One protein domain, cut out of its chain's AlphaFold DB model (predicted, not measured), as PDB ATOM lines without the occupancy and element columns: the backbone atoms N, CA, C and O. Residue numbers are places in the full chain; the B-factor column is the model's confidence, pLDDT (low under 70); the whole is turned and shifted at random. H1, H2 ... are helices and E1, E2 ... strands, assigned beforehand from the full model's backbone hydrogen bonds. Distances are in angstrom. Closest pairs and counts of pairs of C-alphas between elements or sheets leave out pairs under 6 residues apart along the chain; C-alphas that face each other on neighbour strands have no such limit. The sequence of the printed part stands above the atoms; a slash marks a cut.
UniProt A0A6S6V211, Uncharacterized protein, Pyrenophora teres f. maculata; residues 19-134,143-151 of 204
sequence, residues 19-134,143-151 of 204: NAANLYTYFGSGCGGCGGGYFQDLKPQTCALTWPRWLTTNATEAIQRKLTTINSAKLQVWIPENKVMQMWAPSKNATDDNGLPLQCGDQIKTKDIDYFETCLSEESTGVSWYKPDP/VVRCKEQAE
ATOM      1  N   ASN A  19     -96.044 -11.253 -75.183       54.25
ATOM      2  CA  ASN A  19     -96.516 -11.504 -73.803       54.25
ATOM      3  C   ASN A  19     -95.472 -11.765 -72.702       54.25
ATOM      4  O   ASN A  19     -95.816 -12.419 -71.719       54.25
ATOM      5  N   ALA A  20     -94.257 -11.217 -72.778       63.59
ATOM      6  CA  ALA A  20     -93.429 -11.180 -71.573       63.59
ATOM      7  C   ALA A  20     -94.128 -10.329 -70.486       63.59
ATOM      8  O   ALA A  20     -94.386  -9.136 -70.676       63.59
ATOM      9  N   ALA A  21     -94.512 -10.984 -69.389       71.31
ATOM     10  CA  ALA A  21     -95.148 -10.386 -68.224       71.31
ATOM     11  C   ALA A  21     -94.237 -10.599 -67.017       71.31
ATOM     12  O   ALA A  21     -93.994 -11.725 -66.590       71.31
ATOM     13  N   ASN A  22     -93.717  -9.495 -66.505       79.69
ATOM     14  CA  ASN A  22     -92.744  -9.447 -65.431       79.69
ATOM     15  C   ASN A  22     -93.448  -9.038 -64.146       79.69
ATOM     16  O   ASN A  22     -93.919  -7.906 -64.024       79.69
ATOM     17  N   LEU A  23     -93.515  -9.945 -63.183       83.88
ATOM     18  CA  LEU A  23     -94.086  -9.668 -61.880       83.88
ATOM     19  C   LEU A  23     -92.989  -9.467 -60.843       83.88
ATOM     20  O   LEU A  23     -92.114 -10.310 -60.684       83.88
ATOM     21  N   TYR A  24     -93.093  -8.389 -60.084       84.69
ATOM     22  CA  TYR A  24     -92.273  -8.087 -58.928       84.69
ATOM     23  C   TYR A  24     -93.163  -8.059 -57.695       84.69
ATOM     24  O   TYR A  24     -94.270  -7.532 -57.721       84.69
ATOM     25  N   THR A  25     -92.669  -8.601 -56.600       84.75
ATOM     26  CA  THR A  25     -93.365  -8.620 -55.312       84.75
ATOM     27  C   THR A  25     -92.426  -8.089 -54.247       84.75
ATOM     28  O   THR A  25     -91.209  -8.261 -54.357       84.75
ATOM     29  N   TYR A  26     -92.972  -7.429 -53.231       81.19
ATOM     30  CA  TYR A  26     -92.184  -6.743 -52.213       81.19
ATOM     31  C   TYR A  26     -92.754  -7.015 -50.825       81.19
ATOM     32  O   TYR A  26     -93.962  -6.945 -50.604       81.19
ATOM     33  N   PHE A  27     -91.866  -7.279 -49.867       77.56
ATOM     34  CA  PHE A  27     -92.242  -7.387 -48.455       77.56
ATOM     35  C   PHE A  27     -92.443  -6.013 -47.806       77.56
ATOM     36  O   PHE A  27     -93.039  -5.925 -46.739       77.56
ATOM     37  N   GLY A  28     -91.960  -4.939 -48.436       69.31
ATOM     38  CA  GLY A  28     -92.215  -3.559 -48.026       69.31
ATOM     39  C   GLY A  28     -93.489  -2.978 -48.642       69.31
ATOM     40  O   GLY A  28     -94.000  -3.466 -49.655       69.31
ATOM     41  N   SER A  29     -93.996  -1.911 -48.026       71.19
ATOM     42  CA  SER A  29     -95.058  -1.099 -48.616       71.19
ATOM     43  C   SER A  29     -94.538  -0.333 -49.838       71.19
ATOM     44  O   SER A  29     -93.411   0.156 -49.846       71.19
ATOM     45  N   GLY A  30     -95.382  -0.209 -50.867       69.19
ATOM     46  CA  GLY A  30     -95.020   0.440 -52.131       69.19
ATOM     47  C   GLY A  30     -94.236  -0.467 -53.081       69.19
ATOM     48  O   GLY A  30     -93.467  -1.317 -52.654       69.19
ATOM     49  N   CYS A  31     -94.411  -0.273 -54.390       76.00
ATOM     50  CA  CYS A  31     -93.808  -1.122 -55.427       76.00
ATOM     51  C   CYS A  31     -92.331  -0.805 -55.715       76.00
ATOM     52  O   CYS A  31     -91.920  -0.621 -56.864       76.00
ATOM     53  N   GLY A  32     -91.547  -0.716 -54.647       58.91
ATOM     54  CA  GLY A  32     -90.115  -0.457 -54.623       58.91
ATOM     55  C   GLY A  32     -89.580  -0.663 -53.202       58.91
ATOM     56  O   GLY A  32     -90.332  -0.587 -52.237       58.91
ATOM     57  N   GLY A  33     -88.283  -0.944 -53.059       55.25
ATOM     58  CA  GLY A  33     -87.661  -1.256 -51.762       55.25
ATOM     59  C   GLY A  33     -87.256  -2.729 -51.630       55.25
ATOM     60  O   GLY A  33     -87.028  -3.391 -52.643       55.25
ATOM     61  N   CYS A  34     -87.120  -3.234 -50.393       51.16
ATOM     62  CA  CYS A  34     -86.679  -4.608 -50.106       51.16
ATOM     63  C   CYS A  34     -87.524  -5.644 -50.871       51.16
ATOM     64  O   CYS A  34     -88.714  -5.831 -50.598       51.16
ATOM     65  N   GLY A  35     -86.890  -6.283 -51.859       56.62
ATOM     66  CA  GLY A  35     -87.537  -7.169 -52.822       56.62
ATOM     67  C   GLY A  35     -87.992  -8.489 -52.206       56.62
ATOM     68  O   GLY A  35     -87.282  -9.083 -51.396       56.62
ATOM     69  N   GLY A  36     -89.181  -8.937 -52.603       63.31
ATOM     70  CA  GLY A  36     -89.738 -10.235 -52.241       63.31
ATOM     71  C   GLY A  36     -89.430 -11.321 -53.267       63.31
ATOM     72  O   GLY A  36     -88.847 -12.345 -52.924       63.31
ATOM     73  N   GLY A  37     -89.774 -11.091 -54.536       70.19
ATOM     74  CA  GLY A  37     -89.604 -12.080 -55.606       70.19
ATOM     75  C   GLY A  37     -89.893 -11.521 -56.999       70.19
ATOM     76  O   GLY A  37     -90.590 -10.510 -57.125       70.19
ATOM     77  N   TYR A  38     -89.352 -12.181 -58.029       75.00
ATOM     78  CA  TYR A  38     -89.483 -11.813 -59.443       75.00
ATOM     79  C   TYR A  38     -89.897 -13.014 -60.302       75.00
ATOM     80  O   TYR A  38     -89.259 -14.064 -60.256       75.00
ATOM     81  N   PHE A  39     -90.931 -12.836 -61.121       74.00
ATOM     82  CA  PHE A  39     -91.460 -13.860 -62.018       74.00
ATOM     83  C   PHE A  39     -91.456 -13.320 -63.440       74.00
ATOM     84  O   PHE A  39     -92.132 -12.336 -63.740       74.00
ATOM     85  N   GLN A  40     -90.681 -13.965 -64.302       73.12
ATOM     86  CA  GLN A  40     -90.607 -13.635 -65.716       73.12
ATOM     87  C   GLN A  40     -91.601 -14.472 -66.514       73.12
ATOM     88  O   GLN A  40     -91.829 -15.637 -66.193       73.12
ATOM     89  N   ASP A  41     -92.151 -13.879 -67.573       65.19
ATOM     90  CA  ASP A  41     -93.051 -14.542 -68.521       65.19
ATOM     91  C   ASP A  41     -94.216 -15.264 -67.830       65.19
ATOM     92  O   ASP A  41     -94.668 -16.330 -68.258       65.19
ATOM     93  N   LEU A  42     -94.709 -14.666 -66.738       72.31
ATOM     94  CA  LEU A  42     -95.801 -15.224 -65.956       72.31
ATOM     95  C   LEU A  42     -97.024 -15.353 -66.865       72.31
ATOM     96  O   LEU A  42     -97.520 -14.355 -67.391       72.31
ATOM     97  N   LYS A  43     -97.512 -16.578 -67.058       70.75
ATOM     98  CA  LYS A  43     -98.686 -16.822 -67.899       70.75
ATOM     99  C   LYS A  43     -99.929 -16.146 -67.295       70.75
ATOM    100  O   LYS A  43    -100.016 -16.001 -66.071       70.75
ATOM    101  N   PRO A  44    -100.915 -15.760 -68.129       70.75
ATOM    102  CA  PRO A  44    -102.210 -15.333 -67.621       70.75
ATOM    103  C   PRO A  44    -102.785 -16.373 -66.647       70.75
ATOM    104  O   PRO A  44    -102.692 -17.573 -66.892       70.75
ATOM    105  N   GLN A  45    -103.406 -15.897 -65.573       69.75
ATOM    106  CA  GLN A  45    -104.052 -16.648 -64.494       69.75
ATOM    107  C   GLN A  45    -103.121 -17.536 -63.647       69.75
ATOM    108  O   GLN A  45    -103.597 -18.312 -62.818       69.75
ATOM    109  N   THR A  46    -101.800 -17.409 -63.783       77.69
ATOM    110  CA  THR A  46    -100.847 -18.051 -62.867       77.69
ATOM    111  C   THR A  46    -100.657 -17.188 -61.620       77.69
ATOM    112  O   THR A  46    -100.330 -16.006 -61.740       77.69
ATOM    113  N   CYS A  47    -100.820 -17.765 -60.421       81.06
ATOM    114  CA  CYS A  47    -100.386 -17.080 -59.203       81.06
ATOM    115  C   CYS A  47     -98.890 -17.203 -59.032       81.06
ATOM    116  O   CYS A  47     -98.351 -18.304 -58.924       81.06
ATOM    117  N   ALA A  48     -98.260 -16.068 -58.843       82.88
ATOM    118  CA  ALA A  48     -96.961 -15.990 -58.233       82.88
ATOM    119  C   ALA A  48     -97.118 -15.930 -56.708       82.88
ATOM    120  O   ALA A  48     -97.660 -14.958 -56.179       82.88
ATOM    121  N   LEU A  49     -96.649 -16.971 -56.018       83.38
ATOM    122  CA  LEU A  49     -96.494 -16.976 -54.566       83.38
ATOM    123  C   LEU A  49     -95.076 -16.562 -54.207       83.38
ATOM    124  O   LEU A  49     -94.117 -17.114 -54.744       83.38
ATOM    125  N   THR A  50     -94.951 -15.646 -53.255       81.94
ATOM    126  CA  THR A  50     -93.657 -15.123 -52.819       81.94
ATOM    127  C   THR A  50     -93.482 -15.343 -51.327       81.94
ATOM    128  O   THR A  50     -94.382 -15.070 -50.544       81.94
ATOM    129  N   TRP A  51     -92.299 -15.793 -50.917       80.12
ATOM    130  CA  TRP A  51     -91.893 -15.869 -49.515       80.12
ATOM    131  C   TRP A  51     -90.377 -15.649 -49.403       80.12
ATOM    132  O   TRP A  51     -89.642 -15.841 -50.380       80.12
ATOM    133  N   PRO A  52     -89.874 -15.212 -48.239       69.56
ATOM    134  CA  PRO A  52     -88.461 -14.933 -48.047       69.56
ATOM    135  C   PRO A  52     -87.671 -16.242 -48.054       69.56
ATOM    136  O   PRO A  52     -87.621 -16.969 -47.059       69.56
ATOM    137  N   ARG A  53     -87.011 -16.536 -49.180       66.38
ATOM    138  CA  ARG A  53     -86.252 -17.784 -49.371       66.38
ATOM    139  C   ARG A  53     -85.158 -18.002 -48.319       66.38
ATOM    140  O   ARG A  53     -84.802 -19.140 -48.032       66.38
ATOM    141  N   TRP A  54     -84.637 -16.930 -47.718       66.00
ATOM    142  CA  TRP A  54     -83.645 -17.015 -46.640       66.00
ATOM    143  C   TRP A  54     -84.210 -17.562 -45.318       66.00
ATOM    144  O   TRP A  54     -83.428 -17.910 -44.437       66.00
ATOM    145  N   LEU A  55     -85.537 -17.644 -45.159       64.19
ATOM    146  CA  LEU A  55     -86.185 -18.281 -44.008       64.19
ATOM    147  C   LEU A  55     -86.586 -19.734 -44.280       64.19
ATOM    148  O   LEU A  55     -86.623 -20.522 -43.335       64.19
ATOM    149  N   THR A  56     -86.903 -20.074 -45.535       62.16
ATOM    150  CA  THR A  56     -87.147 -21.446 -46.007       62.16
ATOM    151  C   THR A  56     -87.180 -21.508 -47.540       62.16
ATOM    152  O   THR A  56     -87.665 -20.596 -48.213       62.16
ATOM    153  N   THR A  57     -86.695 -22.610 -48.112       70.50
ATOM    154  CA  THR A  57     -86.814 -22.920 -49.547       70.50
ATOM    155  C   THR A  57     -88.079 -23.714 -49.884       70.50
ATOM    156  O   THR A  57     -88.345 -23.947 -51.061       70.50
ATOM    157  N   ASN A  58     -88.866 -24.117 -48.881       75.50
ATOM    158  CA  ASN A  58     -90.045 -24.961 -49.034       75.50
ATOM    159  C   ASN A  58     -91.330 -24.125 -48.917       75.50
ATOM    160  O   ASN A  58     -91.590 -23.508 -47.885       75.50
ATOM    161  N   ALA A  59     -92.161 -24.141 -49.963       70.12
ATOM    162  CA  ALA A  59     -93.426 -23.404 -49.991       70.12
ATOM    163  C   ALA A  59     -94.408 -23.862 -48.896       70.12
ATOM    164  O   ALA A  59     -95.044 -23.034 -48.251       70.12
ATOM    165  N   THR A  60     -94.499 -25.170 -48.640       76.50
ATOM    166  CA  THR A  60     -95.367 -25.746 -47.594       76.50
ATOM    167  C   THR A  60     -94.947 -25.241 -46.216       76.50
ATOM    168  O   THR A  60     -95.780 -24.790 -45.431       76.50
ATOM    169  N   GLU A  61     -93.641 -25.246 -45.940       74.19
ATOM    170  CA  GLU A  61     -93.094 -24.718 -44.690       74.19
ATOM    171  C   GLU A  61     -93.335 -23.204 -44.570       74.19
ATOM    172  O   GLU A  61     -93.730 -22.720 -43.507       74.19
ATOM    173  N   ALA A  62     -93.159 -22.450 -45.661       73.31
ATOM    174  CA  ALA A  62     -93.432 -21.014 -45.690       73.31
ATOM    175  C   ALA A  62     -94.898 -20.702 -45.360       73.31
ATOM    176  O   ALA A  62     -95.170 -19.775 -44.597       73.31
ATOM    177  N   ILE A  63     -95.833 -21.501 -45.880       76.31
ATOM    178  CA  ILE A  63     -97.269 -21.381 -45.603       76.31
ATOM    179  C   ILE A  63     -97.565 -21.686 -44.134       76.31
ATOM    180  O   ILE A  63     -98.201 -20.880 -43.453       76.31
ATOM    181  N   GLN A  64     -97.066 -22.811 -43.618       78.44
ATOM    182  CA  GLN A  64     -97.254 -23.213 -42.218       78.44
ATOM    183  C   GLN A  64     -96.711 -22.166 -41.240       78.44
ATOM    184  O   GLN A  64     -97.327 -21.885 -40.211       78.44
ATOM    185  N   ARG A  65     -95.578 -21.546 -41.585       79.56
ATOM    186  CA  ARG A  65     -94.926 -20.497 -40.792       79.56
ATOM    187  C   ARG A  65     -95.473 -19.089 -41.063       79.56
ATOM    188  O   ARG A  65     -94.978 -18.147 -40.450       79.56
ATOM    189  N   LYS A  66     -96.479 -18.938 -41.935       78.62
ATOM    190  CA  LYS A  66     -97.093 -17.653 -42.328       78.62
ATOM    191  C   LYS A  66     -96.078 -16.631 -42.863       78.62
ATOM    192  O   LYS A  66     -96.101 -15.463 -42.491       78.62
ATOM    193  N   LEU A  67     -95.167 -17.082 -43.722       80.50
ATOM    194  CA  LEU A  67     -94.084 -16.273 -44.299       80.50
ATOM    195  C   LEU A  67     -94.372 -15.793 -45.730       80.50
ATOM    196  O   LEU A  67     -93.516 -15.182 -46.357       80.50
ATOM    197  N   THR A  68     -95.550 -16.085 -46.272       84.62
ATOM    198  CA  THR A  68     -95.935 -15.781 -47.661       84.62
ATOM    199  C   THR A  68     -96.427 -14.348 -47.871       84.62
ATOM    200  O   THR A  68     -96.710 -13.951 -48.997       84.62
ATOM    201  N   THR A  69     -96.557 -13.562 -46.802       86.56
ATOM    202  CA  THR A  69     -97.105 -12.207 -46.873       86.56
ATOM    203  C   THR A  69     -96.170 -11.255 -47.615       86.56
ATOM    204  O   THR A  69     -95.030 -11.050 -47.204       86.56
ATOM    205  N   ILE A  70     -96.683 -10.612 -48.662       87.06
ATOM    206  CA  ILE A  70     -96.104  -9.460 -49.358       87.06
ATOM    207  C   ILE A  70     -97.009  -8.241 -49.160       87.06
ATOM    208  O   ILE A  70     -98.215  -8.378 -48.984       87.06
ATOM    209  N   ASN A  71     -96.445  -7.040 -49.216       87.50
ATOM    210  CA  ASN A  71     -97.170  -5.787 -48.964       87.50
ATOM    211  C   ASN A  71     -97.422  -4.965 -50.229       87.50
ATOM    212  O   ASN A  71     -98.182  -3.992 -50.225       87.50
ATOM    213  N   SER A  72     -96.770  -5.329 -51.327       87.38
ATOM    214  CA  SER A  72     -97.056  -4.758 -52.629       87.38
ATOM    215  C   SER A  72     -96.536  -5.644 -53.751       87.38
ATOM    216  O   SER A  72     -95.685  -6.521 -53.563       87.38
ATOM    217  N   ALA A  73     -97.048  -5.387 -54.944       90.50
ATOM    218  CA  ALA A  73     -96.593  -6.017 -56.156       90.50
ATOM    219  C   ALA A  73     -96.690  -5.067 -57.336       90.50
ATOM    220  O   ALA A  73     -97.564  -4.202 -57.423       90.50
ATOM    221  N   LYS A  74     -95.804  -5.301 -58.289       88.56
ATOM    222  CA  LYS A  74     -95.764  -4.622 -59.562       88.56
ATOM    223  C   LYS A  74     -95.843  -5.631 -60.688       88.56
ATOM    224  O   LYS A  74     -95.117  -6.617 -60.694       88.56
ATOM    225  N   LEU A  75     -96.658  -5.327 -61.677       86.75
ATOM    226  CA  LEU A  75     -96.701  -6.043 -62.932       86.75
ATOM    227  C   LEU A  75     -96.226  -5.135 -64.058       86.75
ATOM    228  O   LEU A  75     -96.700  -4.010 -64.196       86.75
ATOM    229  N   GLN A  76     -95.302  -5.641 -64.862       82.75
ATOM    230  CA  GLN A  76     -94.827  -5.007 -66.078       82.75
ATOM    231  C   GLN A  76     -95.180  -5.877 -67.280       82.75
ATOM    232  O   GLN A  76     -94.861  -7.067 -67.305       82.75
ATOM    233  N   VAL A  77     -95.836  -5.299 -68.280       74.19
ATOM    234  CA  VAL A  77     -96.260  -6.008 -69.495       74.19
ATOM    235  C   VAL A  77     -95.954  -5.171 -70.727       74.19
ATOM    236  O   VAL A  77     -96.192  -3.969 -70.759       74.19
ATOM    237  N   TRP A  78     -95.473  -5.820 -71.786       65.69
ATOM    238  CA  TRP A  78     -95.142  -5.132 -73.042       65.69
ATOM    239  C   TRP A  78     -96.351  -4.593 -73.802       65.69
ATOM    240  O   TRP A  78     -96.237  -3.621 -74.538       65.69
ATOM    241  N   ILE A  79     -97.503  -5.235 -73.631       69.12
ATOM    242  CA  ILE A  79     -98.773  -4.809 -74.211       69.12
ATOM    243  C   ILE A  79     -99.703  -4.625 -73.013       69.12
ATOM    244  O   ILE A  79    -100.073  -5.639 -72.430       69.12
ATOM    245  N   PRO A  80    -100.042  -3.404 -72.575       66.44
ATOM    246  CA  PRO A  80    -100.892  -3.203 -71.397       66.44
ATOM    247  C   PRO A  80    -102.367  -3.507 -71.678       66.44
ATOM    248  O   PRO A  80    -103.054  -4.080 -70.840       66.44
ATOM    249  N   GLU A  81    -102.811  -3.250 -72.906       66.81
ATOM    250  CA  GLU A  81    -104.203  -3.376 -73.332       66.81
ATOM    251  C   GLU A  81    -104.830  -4.730 -72.967       66.81
ATOM    252  O   GLU A  81    -104.231  -5.807 -73.148       66.81
ATOM    253  N   ASN A  82    -106.071  -4.644 -72.480       70.75
ATOM    254  CA  ASN A  82    -106.919  -5.772 -72.115       70.75
ATOM    255  C   ASN A  82    -106.244  -6.741 -71.128       70.75
ATOM    256  O   ASN A  82    -106.168  -7.951 -71.369       70.75
ATOM    257  N   LYS A  83    -105.697  -6.205 -70.033       75.19
ATOM    258  CA  LYS A  83    -105.147  -6.990 -68.925       75.19
ATOM    259  C   LYS A  83    -105.563  -6.411 -67.588       75.19
ATOM    260  O   LYS A  83    -105.753  -5.207 -67.450       75.19
ATOM    261  N   VAL A  84    -105.654  -7.286 -66.597       78.62
ATOM    262  CA  VAL A  84    -105.994  -6.927 -65.222       78.62
ATOM    263  C   VAL A  84    -105.029  -7.639 -64.294       78.62
ATOM    264  O   VAL A  84    -104.854  -8.851 -64.390       78.62
ATOM    265  N   MET A  85    -104.410  -6.880 -63.399       87.50
ATOM    266  CA  MET A  85    -103.601  -7.391 -62.299       87.50
ATOM    267  C   MET A  85    -104.503  -7.724 -61.107       87.50
ATOM    268  O   MET A  85    -105.436  -6.974 -60.814       87.50
ATOM    269  N   GLN A  86    -104.216  -8.817 -60.403       86.94
ATOM    270  CA  GLN A  86    -104.978  -9.291 -59.244       86.94
ATOM    271  C   GLN A  86    -104.039  -9.592 -58.071       86.94
ATOM    272  O   GLN A  86    -102.976 -10.178 -58.268       86.94
ATOM    273  N   MET A  87    -104.448  -9.233 -56.854       89.38
ATOM    274  CA  MET A  87    -103.808  -9.661 -55.607       89.38
ATOM    275  C   MET A  87    -104.728 -10.603 -54.840       89.38
ATOM    276  O   MET A  87    -105.949 -10.417 -54.812       89.38
ATOM    277  N   TRP A  88    -104.112 -11.584 -54.193       87.94
ATOM    278  CA  TRP A  88    -104.773 -12.695 -53.528       87.94
ATOM    279  C   TRP A  88    -104.328 -12.800 -52.078       87.94
ATOM    280  O   TRP A  88    -103.141 -12.668 -51.784       87.94
ATOM    281  N   ALA A  89    -105.269 -13.097 -51.193       87.00
ATOM    282  CA  ALA A  89    -105.006 -13.478 -49.812       87.00
ATOM    283  C   ALA A  89    -105.283 -14.977 -49.600       87.00
ATOM    284  O   ALA A  89    -105.957 -15.611 -50.427       87.00
ATOM    285  N   PRO A  90    -104.819 -15.558 -48.477       81.25
ATOM    286  CA  PRO A  90    -105.176 -16.917 -48.115       81.25
ATOM    287  C   PRO A  90    -106.692 -17.038 -47.965       81.25
ATOM    288  O   PRO A  90    -107.305 -16.216 -47.278       81.25
ATOM    289  N   SER A  91    -107.304 -18.054 -48.578       76.50
ATOM    290  CA  SER A  91    -108.743 -18.256 -48.402       76.50
ATOM    291  C   SER A  91    -109.053 -18.595 -46.951       76.50
ATOM    292  O   SER A  91    -108.412 -19.458 -46.348       76.50
ATOM    293  N   LYS A  92    -110.085 -17.953 -46.401       73.88
ATOM    294  CA  LYS A  92    -110.573 -18.262 -45.047       73.88
ATOM    295  C   LYS A  92    -111.331 -19.589 -44.978       73.88
ATOM    296  O   LYS A  92    -111.431 -20.168 -43.902       73.88
ATOM    297  N   ASN A  93    -111.858 -20.052 -46.113       72.25
ATOM    298  CA  ASN A  93    -112.813 -21.160 -46.178       72.25
ATOM    299  C   ASN A  93    -112.333 -22.340 -47.038       72.25
ATOM    300  O   ASN A  93    -113.058 -23.324 -47.164       72.25
ATOM    301  N   ALA A  94    -111.155 -22.245 -47.662       66.88
ATOM    302  CA  ALA A  94    -110.637 -23.275 -48.556       66.88
ATOM    303  C   ALA A  94    -109.176 -23.614 -48.249       66.88
ATOM    304  O   ALA A  94    -108.329 -22.726 -48.114       66.88
ATOM    305  N   THR A  95    -108.890 -24.914 -48.199       69.00
ATOM    306  CA  THR A  95    -107.558 -25.472 -47.951       69.00
ATOM    307  C   THR A  95    -107.106 -26.383 -49.092       69.00
ATOM    308  O   THR A  95    -107.932 -26.840 -49.881       69.00
ATOM    309  N   ASP A  96    -105.801 -26.634 -49.185       68.81
ATOM    310  CA  ASP A  96    -105.218 -27.672 -50.037       68.81
ATOM    311  C   ASP A  96    -105.390 -29.079 -49.429       68.81
ATOM    312  O   ASP A  96    -105.963 -29.242 -48.344       68.81
ATOM    313  N   ASP A  97    -104.873 -30.096 -50.124       69.44
ATOM    314  CA  ASP A  97    -104.931 -31.508 -49.713       69.44
ATOM    315  C   ASP A  97    -104.222 -31.787 -48.372       69.44
ATOM    316  O   ASP A  97    -104.477 -32.808 -47.734       69.44
ATOM    317  N   ASN A  98    -103.361 -30.872 -47.913       65.12
ATOM    318  CA  ASN A  98    -102.661 -30.952 -46.632       65.12
ATOM    319  C   ASN A  98    -103.363 -30.143 -45.526       65.12
ATOM    320  O   ASN A  98    -102.820 -29.998 -44.428       65.12
ATOM    321  N   GLY A  99    -104.554 -29.596 -45.795       67.50
ATOM    322  CA  GLY A  99    -105.310 -28.771 -44.852       67.50
ATOM    323  C   GLY A  99    -104.746 -27.359 -44.664       67.50
ATOM    324  O   GLY A  99    -105.136 -26.671 -43.720       67.50
ATOM    325  N   LEU A 100    -103.842 -26.901 -45.536       65.12
ATOM    326  CA  LEU A 100    -103.274 -25.553 -45.476       65.12
ATOM    327  C   LEU A 100    -104.129 -24.564 -46.268       65.12
ATOM    328  O   LEU A 100    -104.639 -24.920 -47.327       65.12
ATOM    329  N   PRO A 101    -104.289 -23.307 -45.815       68.00
ATOM    330  CA  PRO A 101    -105.119 -22.340 -46.522       68.00
ATOM    331  C   PRO A 101    -104.571 -22.070 -47.927       68.00
ATOM    332  O   PRO A 101    -103.367 -21.847 -48.104       68.00
ATOM    333  N   LEU A 102    -105.461 -22.037 -48.923       76.00
ATOM    334  CA  LEU A 102    -105.080 -21.727 -50.301       76.00
ATOM    335  C   LEU A 102    -104.551 -20.294 -50.381       76.00
ATOM    336  O   LEU A 102    -105.320 -19.348 -50.254       76.00
ATOM    337  N   GLN A 103    -103.247 -20.137 -50.612       80.56
ATOM    338  CA  GLN A 103    -102.562 -18.836 -50.611       80.56
ATOM    339  C   GLN A 103    -102.999 -17.899 -51.742       80.56
ATOM    340  O   GLN A 103    -102.856 -16.688 -51.632       80.56
ATOM    341  N   CYS A 104    -103.532 -18.452 -52.827       80.31
ATOM    342  CA  CYS A 104    -104.164 -17.690 -53.902       80.31
ATOM    343  C   CYS A 104    -105.667 -17.930 -53.882       80.31
ATOM    344  O   CYS A 104    -106.237 -18.465 -54.832       80.31
ATOM    345  N   GLY A 105    -106.254 -17.657 -52.721       80.44
ATOM    346  CA  GLY A 105    -107.631 -17.971 -52.406       80.44
ATOM    347  C   GLY A 105    -108.555 -16.821 -52.757       80.44
ATOM    348  O   GLY A 105    -109.149 -16.791 -53.832       80.44
ATOM    349  N   ASP A 106    -108.672 -15.874 -51.832       80.38
ATOM    350  CA  ASP A 106    -109.630 -14.784 -51.951       80.38
ATOM    351  C   ASP A 106    -108.974 -13.618 -52.703       80.38
ATOM    352  O   ASP A 106    -107.908 -13.132 -52.318       80.38
ATOM    353  N   GLN A 107    -109.599 -13.165 -53.790       83.44
ATOM    354  CA  GLN A 107    -109.156 -11.961 -54.485       83.44
ATOM    355  C   GLN A 107    -109.441 -10.749 -53.599       83.44
ATOM    356  O   GLN A 107    -110.593 -10.481 -53.261       83.44
ATOM    357  N   ILE A 108    -108.406  -9.982 -53.276       85.88
ATOM    358  CA  ILE A 108    -108.532  -8.816 -52.389       85.88
ATOM    359  C   ILE A 108    -108.392  -7.489 -53.127       85.88
ATOM    360  O   ILE A 108    -108.867  -6.462 -52.650       85.88
ATOM    361  N   LYS A 109    -107.743  -7.493 -54.297       86.12
ATOM    362  CA  LYS A 109    -107.514  -6.276 -55.074       86.12
ATOM    363  C   LYS A 109    -107.346  -6.588 -56.543       86.12
ATOM    364  O   LYS A 109    -106.720  -7.580 -56.903       86.12
ATOM    365  N   THR A 110    -107.852  -5.700 -57.387       84.12
ATOM    366  CA  THR A 110    -107.645  -5.757 -58.832       84.12
ATOM    367  C   THR A 110    -107.389  -4.379 -59.386       84.12
ATOM    368  O   THR A 110    -107.921  -3.394 -58.869       84.12
ATOM    369  N   LYS A 111    -106.625  -4.312 -60.471       81.81
ATOM    370  CA  LYS A 111    -106.436  -3.078 -61.222       81.81
ATOM    371  C   LYS A 111    -106.214  -3.382 -62.694       81.81
ATOM    372  O   LYS A 111    -105.420  -4.258 -63.035       81.81
ATOM    373  N   ASP A 112    -106.944  -2.658 -63.533       75.81
ATOM    374  CA  ASP A 112    -106.754  -2.681 -64.977       75.81
ATOM    375  C   ASP A 112    -105.340  -2.174 -65.298       75.81
ATOM    376  O   ASP A 112    -104.849  -1.238 -64.663       75.81
ATOM    377  N   ILE A 113    -104.674  -2.818 -66.254       72.19
ATOM    378  CA  ILE A 113    -103.341  -2.420 -66.699       72.19
ATOM    379  C   ILE A 113    -103.511  -1.412 -67.830       72.19
ATOM    380  O   ILE A 113    -103.767  -1.766 -68.979       72.19
ATOM    381  N   ASP A 114    -103.399  -0.141 -67.480       64.25
ATOM    382  CA  ASP A 114    -103.515   0.998 -68.390       64.25
ATOM    383  C   ASP A 114    -102.159   1.447 -68.951       64.25
ATOM    384  O   ASP A 114    -102.096   2.105 -69.989       64.25
ATOM    385  N   TYR A 115    -101.067   1.054 -68.295       68.44
ATOM    386  CA  TYR A 115     -99.710   1.425 -68.662       68.44
ATOM    387  C   TYR A 115     -98.741   0.244 -68.559       68.44
ATOM    388  O   TYR A 115     -99.057  -0.789 -67.970       68.44
ATOM    389  N   PHE A 116     -97.539   0.396 -69.127       69.62
ATOM    390  CA  PHE A 116     -96.496  -0.642 -69.142       69.62
ATOM    391  C   PHE A 116     -96.229  -1.246 -67.757       69.62
ATOM    392  O   PHE A 116     -95.918  -2.427 -67.644       69.62
ATOM    393  N   GLU A 117     -96.361  -0.433 -66.709       78.19
ATOM    394  CA  GLU A 117     -96.176  -0.813 -65.318       78.19
ATOM    395  C   GLU A 117     -97.447  -0.523 -64.518       78.19
ATOM    396  O   GLU A 117     -97.994   0.575 -64.574       78.19
ATOM    397  N   THR A 118     -97.884  -1.490 -63.718       84.62
ATOM    398  CA  THR A 118     -98.974  -1.330 -62.757       84.62
ATOM    399  C   THR A 118     -98.512  -1.760 -61.378       84.62
ATOM    400  O   THR A 118     -98.009  -2.863 -61.191       84.62
ATOM    401  N   CYS A 119     -98.706  -0.873 -60.406       87.31
ATOM    402  CA  CYS A 119     -98.410  -1.102 -59.000       87.31
ATOM    403  C   CYS A 119     -99.698  -1.283 -58.195       87.31
ATOM    404  O   CYS A 119    -100.648  -0.502 -58.342       87.31
ATOM    405  N   LEU A 120     -99.686  -2.265 -57.298       88.75
ATOM    406  CA  LEU A 120    -100.676  -2.455 -56.254       88.75
ATOM    407  C   LEU A 120     -99.979  -2.622 -54.899       88.75
ATOM    408  O   LEU A 120     -99.143  -3.502 -54.726       88.75
ATOM    409  N   SER A 121    -100.358  -1.788 -53.933       90.31
ATOM    410  CA  SER A 121     -99.917  -1.895 -52.539       90.31
ATOM    411  C   SER A 121    -101.088  -2.372 -51.694       90.31
ATOM    412  O   SER A 121    -102.073  -1.644 -51.560       90.31
ATOM    413  N   GLU A 122    -101.004  -3.604 -51.213       89.31
ATOM    414  CA  GLU A 122    -101.971  -4.273 -50.342       89.31
ATOM    415  C   GLU A 122    -101.271  -5.480 -49.714       89.31
ATOM    416  O   GLU A 122    -100.467  -6.140 -50.381       89.31
ATOM    417  N   GLU A 123    -101.581  -5.782 -48.457       90.19
ATOM    418  CA  GLU A 123    -101.125  -7.027 -47.846       90.19
ATOM    419  C   GLU A 123    -101.766  -8.211 -48.581       90.19
ATOM    420  O   GLU A 123    -102.985  -8.314 -48.673       90.19
ATOM    421  N   SER A 124    -100.948  -9.098 -49.139       90.44
ATOM    422  CA  SER A 124    -101.387 -10.245 -49.938       90.44
ATOM    423  C   SER A 124    -100.400 -11.398 -49.800       90.44
ATOM    424  O   SER A 124     -99.333 -11.246 -49.213       90.44
ATOM    425  N   THR A 125    -100.731 -12.555 -50.350       88.25
ATOM    426  CA  THR A 125     -99.852 -13.735 -50.386       88.25
ATOM    427  C   THR A 125     -99.519 -14.187 -51.795       88.25
ATOM    428  O   THR A 125     -98.558 -14.930 -51.999       88.25
ATOM    429  N   GLY A 126    -100.287 -13.730 -52.781       87.12
ATOM    430  CA  GLY A 126    -100.046 -14.051 -54.172       87.12
ATOM    431  C   GLY A 126    -100.558 -12.982 -55.112       87.12
ATOM    432  O   GLY A 126    -101.429 -12.181 -54.770       87.12
ATOM    433  N   VAL A 127    -100.019 -12.985 -56.323       88.50
ATOM    434  CA  VAL A 127    -100.405 -12.045 -57.372       88.50
ATOM    435  C   VAL A 127    -100.463 -12.746 -58.717       88.50
ATOM    436  O   VAL A 127     -99.661 -13.628 -59.009       88.50
ATOM    437  N   SER A 128    -101.422 -12.351 -59.541       85.94
ATOM    438  CA  SER A 128    -101.583 -12.850 -60.903       85.94
ATOM    439  C   SER A 128    -102.018 -11.724 -61.835       85.94
ATOM    440  O   SER A 128    -102.218 -10.574 -61.431       85.94
ATOM    441  N   TRP A 129    -102.181 -12.063 -63.107       85.50
ATOM    442  CA  TRP A 129    -102.870 -11.215 -64.066       85.50
ATOM    443  C   TRP A 129    -103.656 -12.054 -65.050       85.50
ATOM    444  O   TRP A 129    -103.339 -13.220 -65.243       85.50
ATOM    445  N   TYR A 130    -104.650 -11.481 -65.711       76.50
ATOM    446  CA  TYR A 130    -105.389 -12.167 -66.767       76.50
ATOM    447  C   TYR A 130    -105.734 -11.216 -67.908       76.50
ATOM    448  O   TYR A 130    -105.616  -9.998 -67.770       76.50
ATOM    449  N   LYS A 131    -106.149 -11.788 -69.041       75.19
ATOM    450  CA  LYS A 131    -106.780 -11.052 -70.140       75.19
ATOM    451  C   LYS A 131    -108.292 -11.258 -70.045       75.19
ATOM    452  O   LYS A 131    -108.706 -12.415 -70.124       75.19
ATOM    453  N   PRO A 132    -109.106 -10.211 -69.846       63.50
ATOM    454  CA  PRO A 132    -110.555 -10.328 -69.945       63.50
ATOM    455  C   PRO A 132    -110.969 -10.852 -71.326       63.50
ATOM    456  O   PRO A 132    -110.357 -10.486 -72.337       63.50
ATOM    457  N   ASP A 133    -112.014 -11.681 -71.375       56.50
ATOM    458  CA  ASP A 133    -112.690 -11.976 -72.640       56.50
ATOM    459  C   ASP A 133    -113.446 -10.710 -73.077       56.50
ATOM    460  O   ASP A 133    -114.325 -10.252 -72.338       56.50
ATOM    461  N   PRO A 134    -113.134 -10.125 -74.249       50.66
ATOM    462  CA  PRO A 134    -113.827  -8.939 -74.750       50.66
ATOM    463  C   PRO A 134    -115.339  -9.152 -74.957       50.66
ATOM    464  O   PRO A 134    -116.070  -8.171 -75.077       50.66
ATOM    465  N   VAL A 143    -114.752 -16.946 -59.737       32.03
ATOM    466  CA  VAL A 143    -113.695 -17.331 -58.785       32.03
ATOM    467  C   VAL A 143    -112.517 -17.925 -59.572       32.03
ATOM    468  O   VAL A 143    -112.419 -19.137 -59.770       32.03
ATOM    469  N   VAL A 144    -111.615 -17.066 -60.053       35.16
ATOM    470  CA  VAL A 144    -110.385 -17.470 -60.751       35.16
ATOM    471  C   VAL A 144    -109.415 -18.066 -59.731       35.16
ATOM    472  O   VAL A 144    -108.687 -17.352 -59.055       35.16
ATOM    473  N   ARG A 145    -109.413 -19.393 -59.588       35.28
ATOM    474  CA  ARG A 145    -108.453 -20.099 -58.727       35.28
ATOM    475  C   ARG A 145    -107.153 -20.337 -59.476       35.28
ATOM    476  O   ARG A 145    -107.155 -20.873 -60.585       35.28
ATOM    477  N   CYS A 146    -106.042 -20.005 -58.839       32.44
ATOM    478  CA  CYS A 146    -104.724 -20.293 -59.371       32.44
ATOM    479  C   CYS A 146    -104.415 -21.791 -59.333       32.44
ATOM    480  O   CYS A 146    -104.622 -22.440 -58.309       32.44
ATOM    481  N   LYS A 147    -103.918 -22.333 -60.451       36.53
ATOM    482  CA  LYS A 147    -103.760 -23.784 -60.641       36.53
ATOM    483  C   LYS A 147    -102.332 -24.320 -60.457       36.53
ATOM    484  O   LYS A 147    -102.202 -25.518 -60.258       36.53
ATOM    485  N   GLU A 148    -101.279 -23.489 -60.490       37.06
ATOM    486  CA  GLU A 148     -99.871 -23.948 -60.436       37.06
ATOM    487  C   GLU A 148     -98.927 -22.909 -59.779       37.06
ATOM    488  O   GLU A 148     -99.157 -21.706 -59.911       37.06
ATOM    489  N   GLN A 149     -97.868 -23.374 -59.090       40.94
ATOM    490  CA  GLN A 149     -96.762 -22.573 -58.520       40.94
ATOM    491  C   GLN A 149     -95.515 -22.685 -59.428       40.94
ATOM    492  O   GLN A 149     -95.163 -23.795 -59.817       40.94
ATOM    493  N   ALA A 150     -94.827 -21.580 -59.750       45.25
ATOM    494  CA  ALA A 150     -93.606 -21.582 -60.576       45.25
ATOM    495  C   ALA A 150     -92.363 -21.103 -59.795       45.25
ATOM    496  O   ALA A 150     -92.449 -20.158 -59.009       45.25
ATOM    497  N   GLU A 151     -91.206 -21.740 -60.024       43.38
ATOM    498  CA  GLU A 151     -89.902 -21.337 -59.468       43.38
ATOM    499  C   GLU A 151     -89.369 -20.028 -60.097       43.38
ATOM    500  O   GLU A 151     -89.678 -19.696 -61.241       43.38
TER     501      GLU A 151
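AT A GLANCE: This is residues 19 to 134 and 143 to 151 of the 204 residues of an uncharacterized protein of Pyrenophora teres f. maculata (UniProt A0A6S6V211). Two strongly twisted antiparallel sheets, one of four strands and one of three, lie face to face as a small sandwich, with E6 bending at the edge of the larger sheet towards E4 of the smaller one. The short helix H1 lies off one end of the sandwich on neither sheet, and the loop of residues 90 to 105 reaches out at that end too. The printed part has 125 residues with one named helix and seven named strands, in the order E1, E2, H1, E3, E4, E5, E6, E7; the sheets run E2, E1, E3, E6 and E5, E4, E7. The class is mostly strand, though under half of the residues are in named elements. The whole is compact, with a radius of gyration of the C-alphas of 13.6 A and spans of 38 by 31 by 22 A.

IN THESE COORDINATES: In the larger sheet, E3 is residues 70 to 77, 20.4 A long, E6 residues 117 to 124, 18.8 A, E1 residues 21 to 26, 16.7 A, and E2 residues 35 to 39, 12.0 A. E1 begins with C-alpha 21 at (-95.148, -10.386, -68.224). In the smaller sheet, E5 is residues 106 to 112, 18.0 A, E4 residues 84 to 89, 16.8 A, and E7 residues 126 to 130, 13.8 A, ending with C-alpha 130 at (-105.389, -12.167, -66.767). H1 is residues 59 to 64, 8.7 A.

HOW THE PARTS SIT: E1 and E3 are antiparallel at 161 degrees, with N 24 and O 74 2.8 A apart, within hydrogen-bond range. In the hairpin E1 and E2, N 25 and O 37 are 2.9 A apart; between E3 and E6, N 73 and O 120 are 2.8 A apart. E6 bends by 61 degrees at residue 121. The sheets form a sandwich, two sheets face to face, with strands at 27 degrees; the closest C-alphas of E4 and E6 are those of Ala 89 and Ser 124, 4.9 A. In the hairpin E4 and E5, N 87 and O 109 are 2.8 A apart; between E4 and E7, N 86 and O 128 are 2.9 A apart. Residues 48 to 49 pair antiparallel with residues 126 to 127 of E7. E2, H1, E3 form a split strand-helix-strand unit, two strands running the same way with E1 between them, its crossover right-handed. In H1 every O i to N i+4 pair is within hydrogen-bond range.

THE WHOLE: The C-alphas farthest apart, those of Leu 55 and Pro 134, are 42.4 A apart. Residues 135 to 142 are not printed, and C-alphas 134 and 143 are 18.0 A apart across the cut. The links E2 to H1 and E4 to E5 are long. The mean pLDDT of the printed part is 73.1; 43 residues are under 70, among them 94 to 101 and 143 to 151.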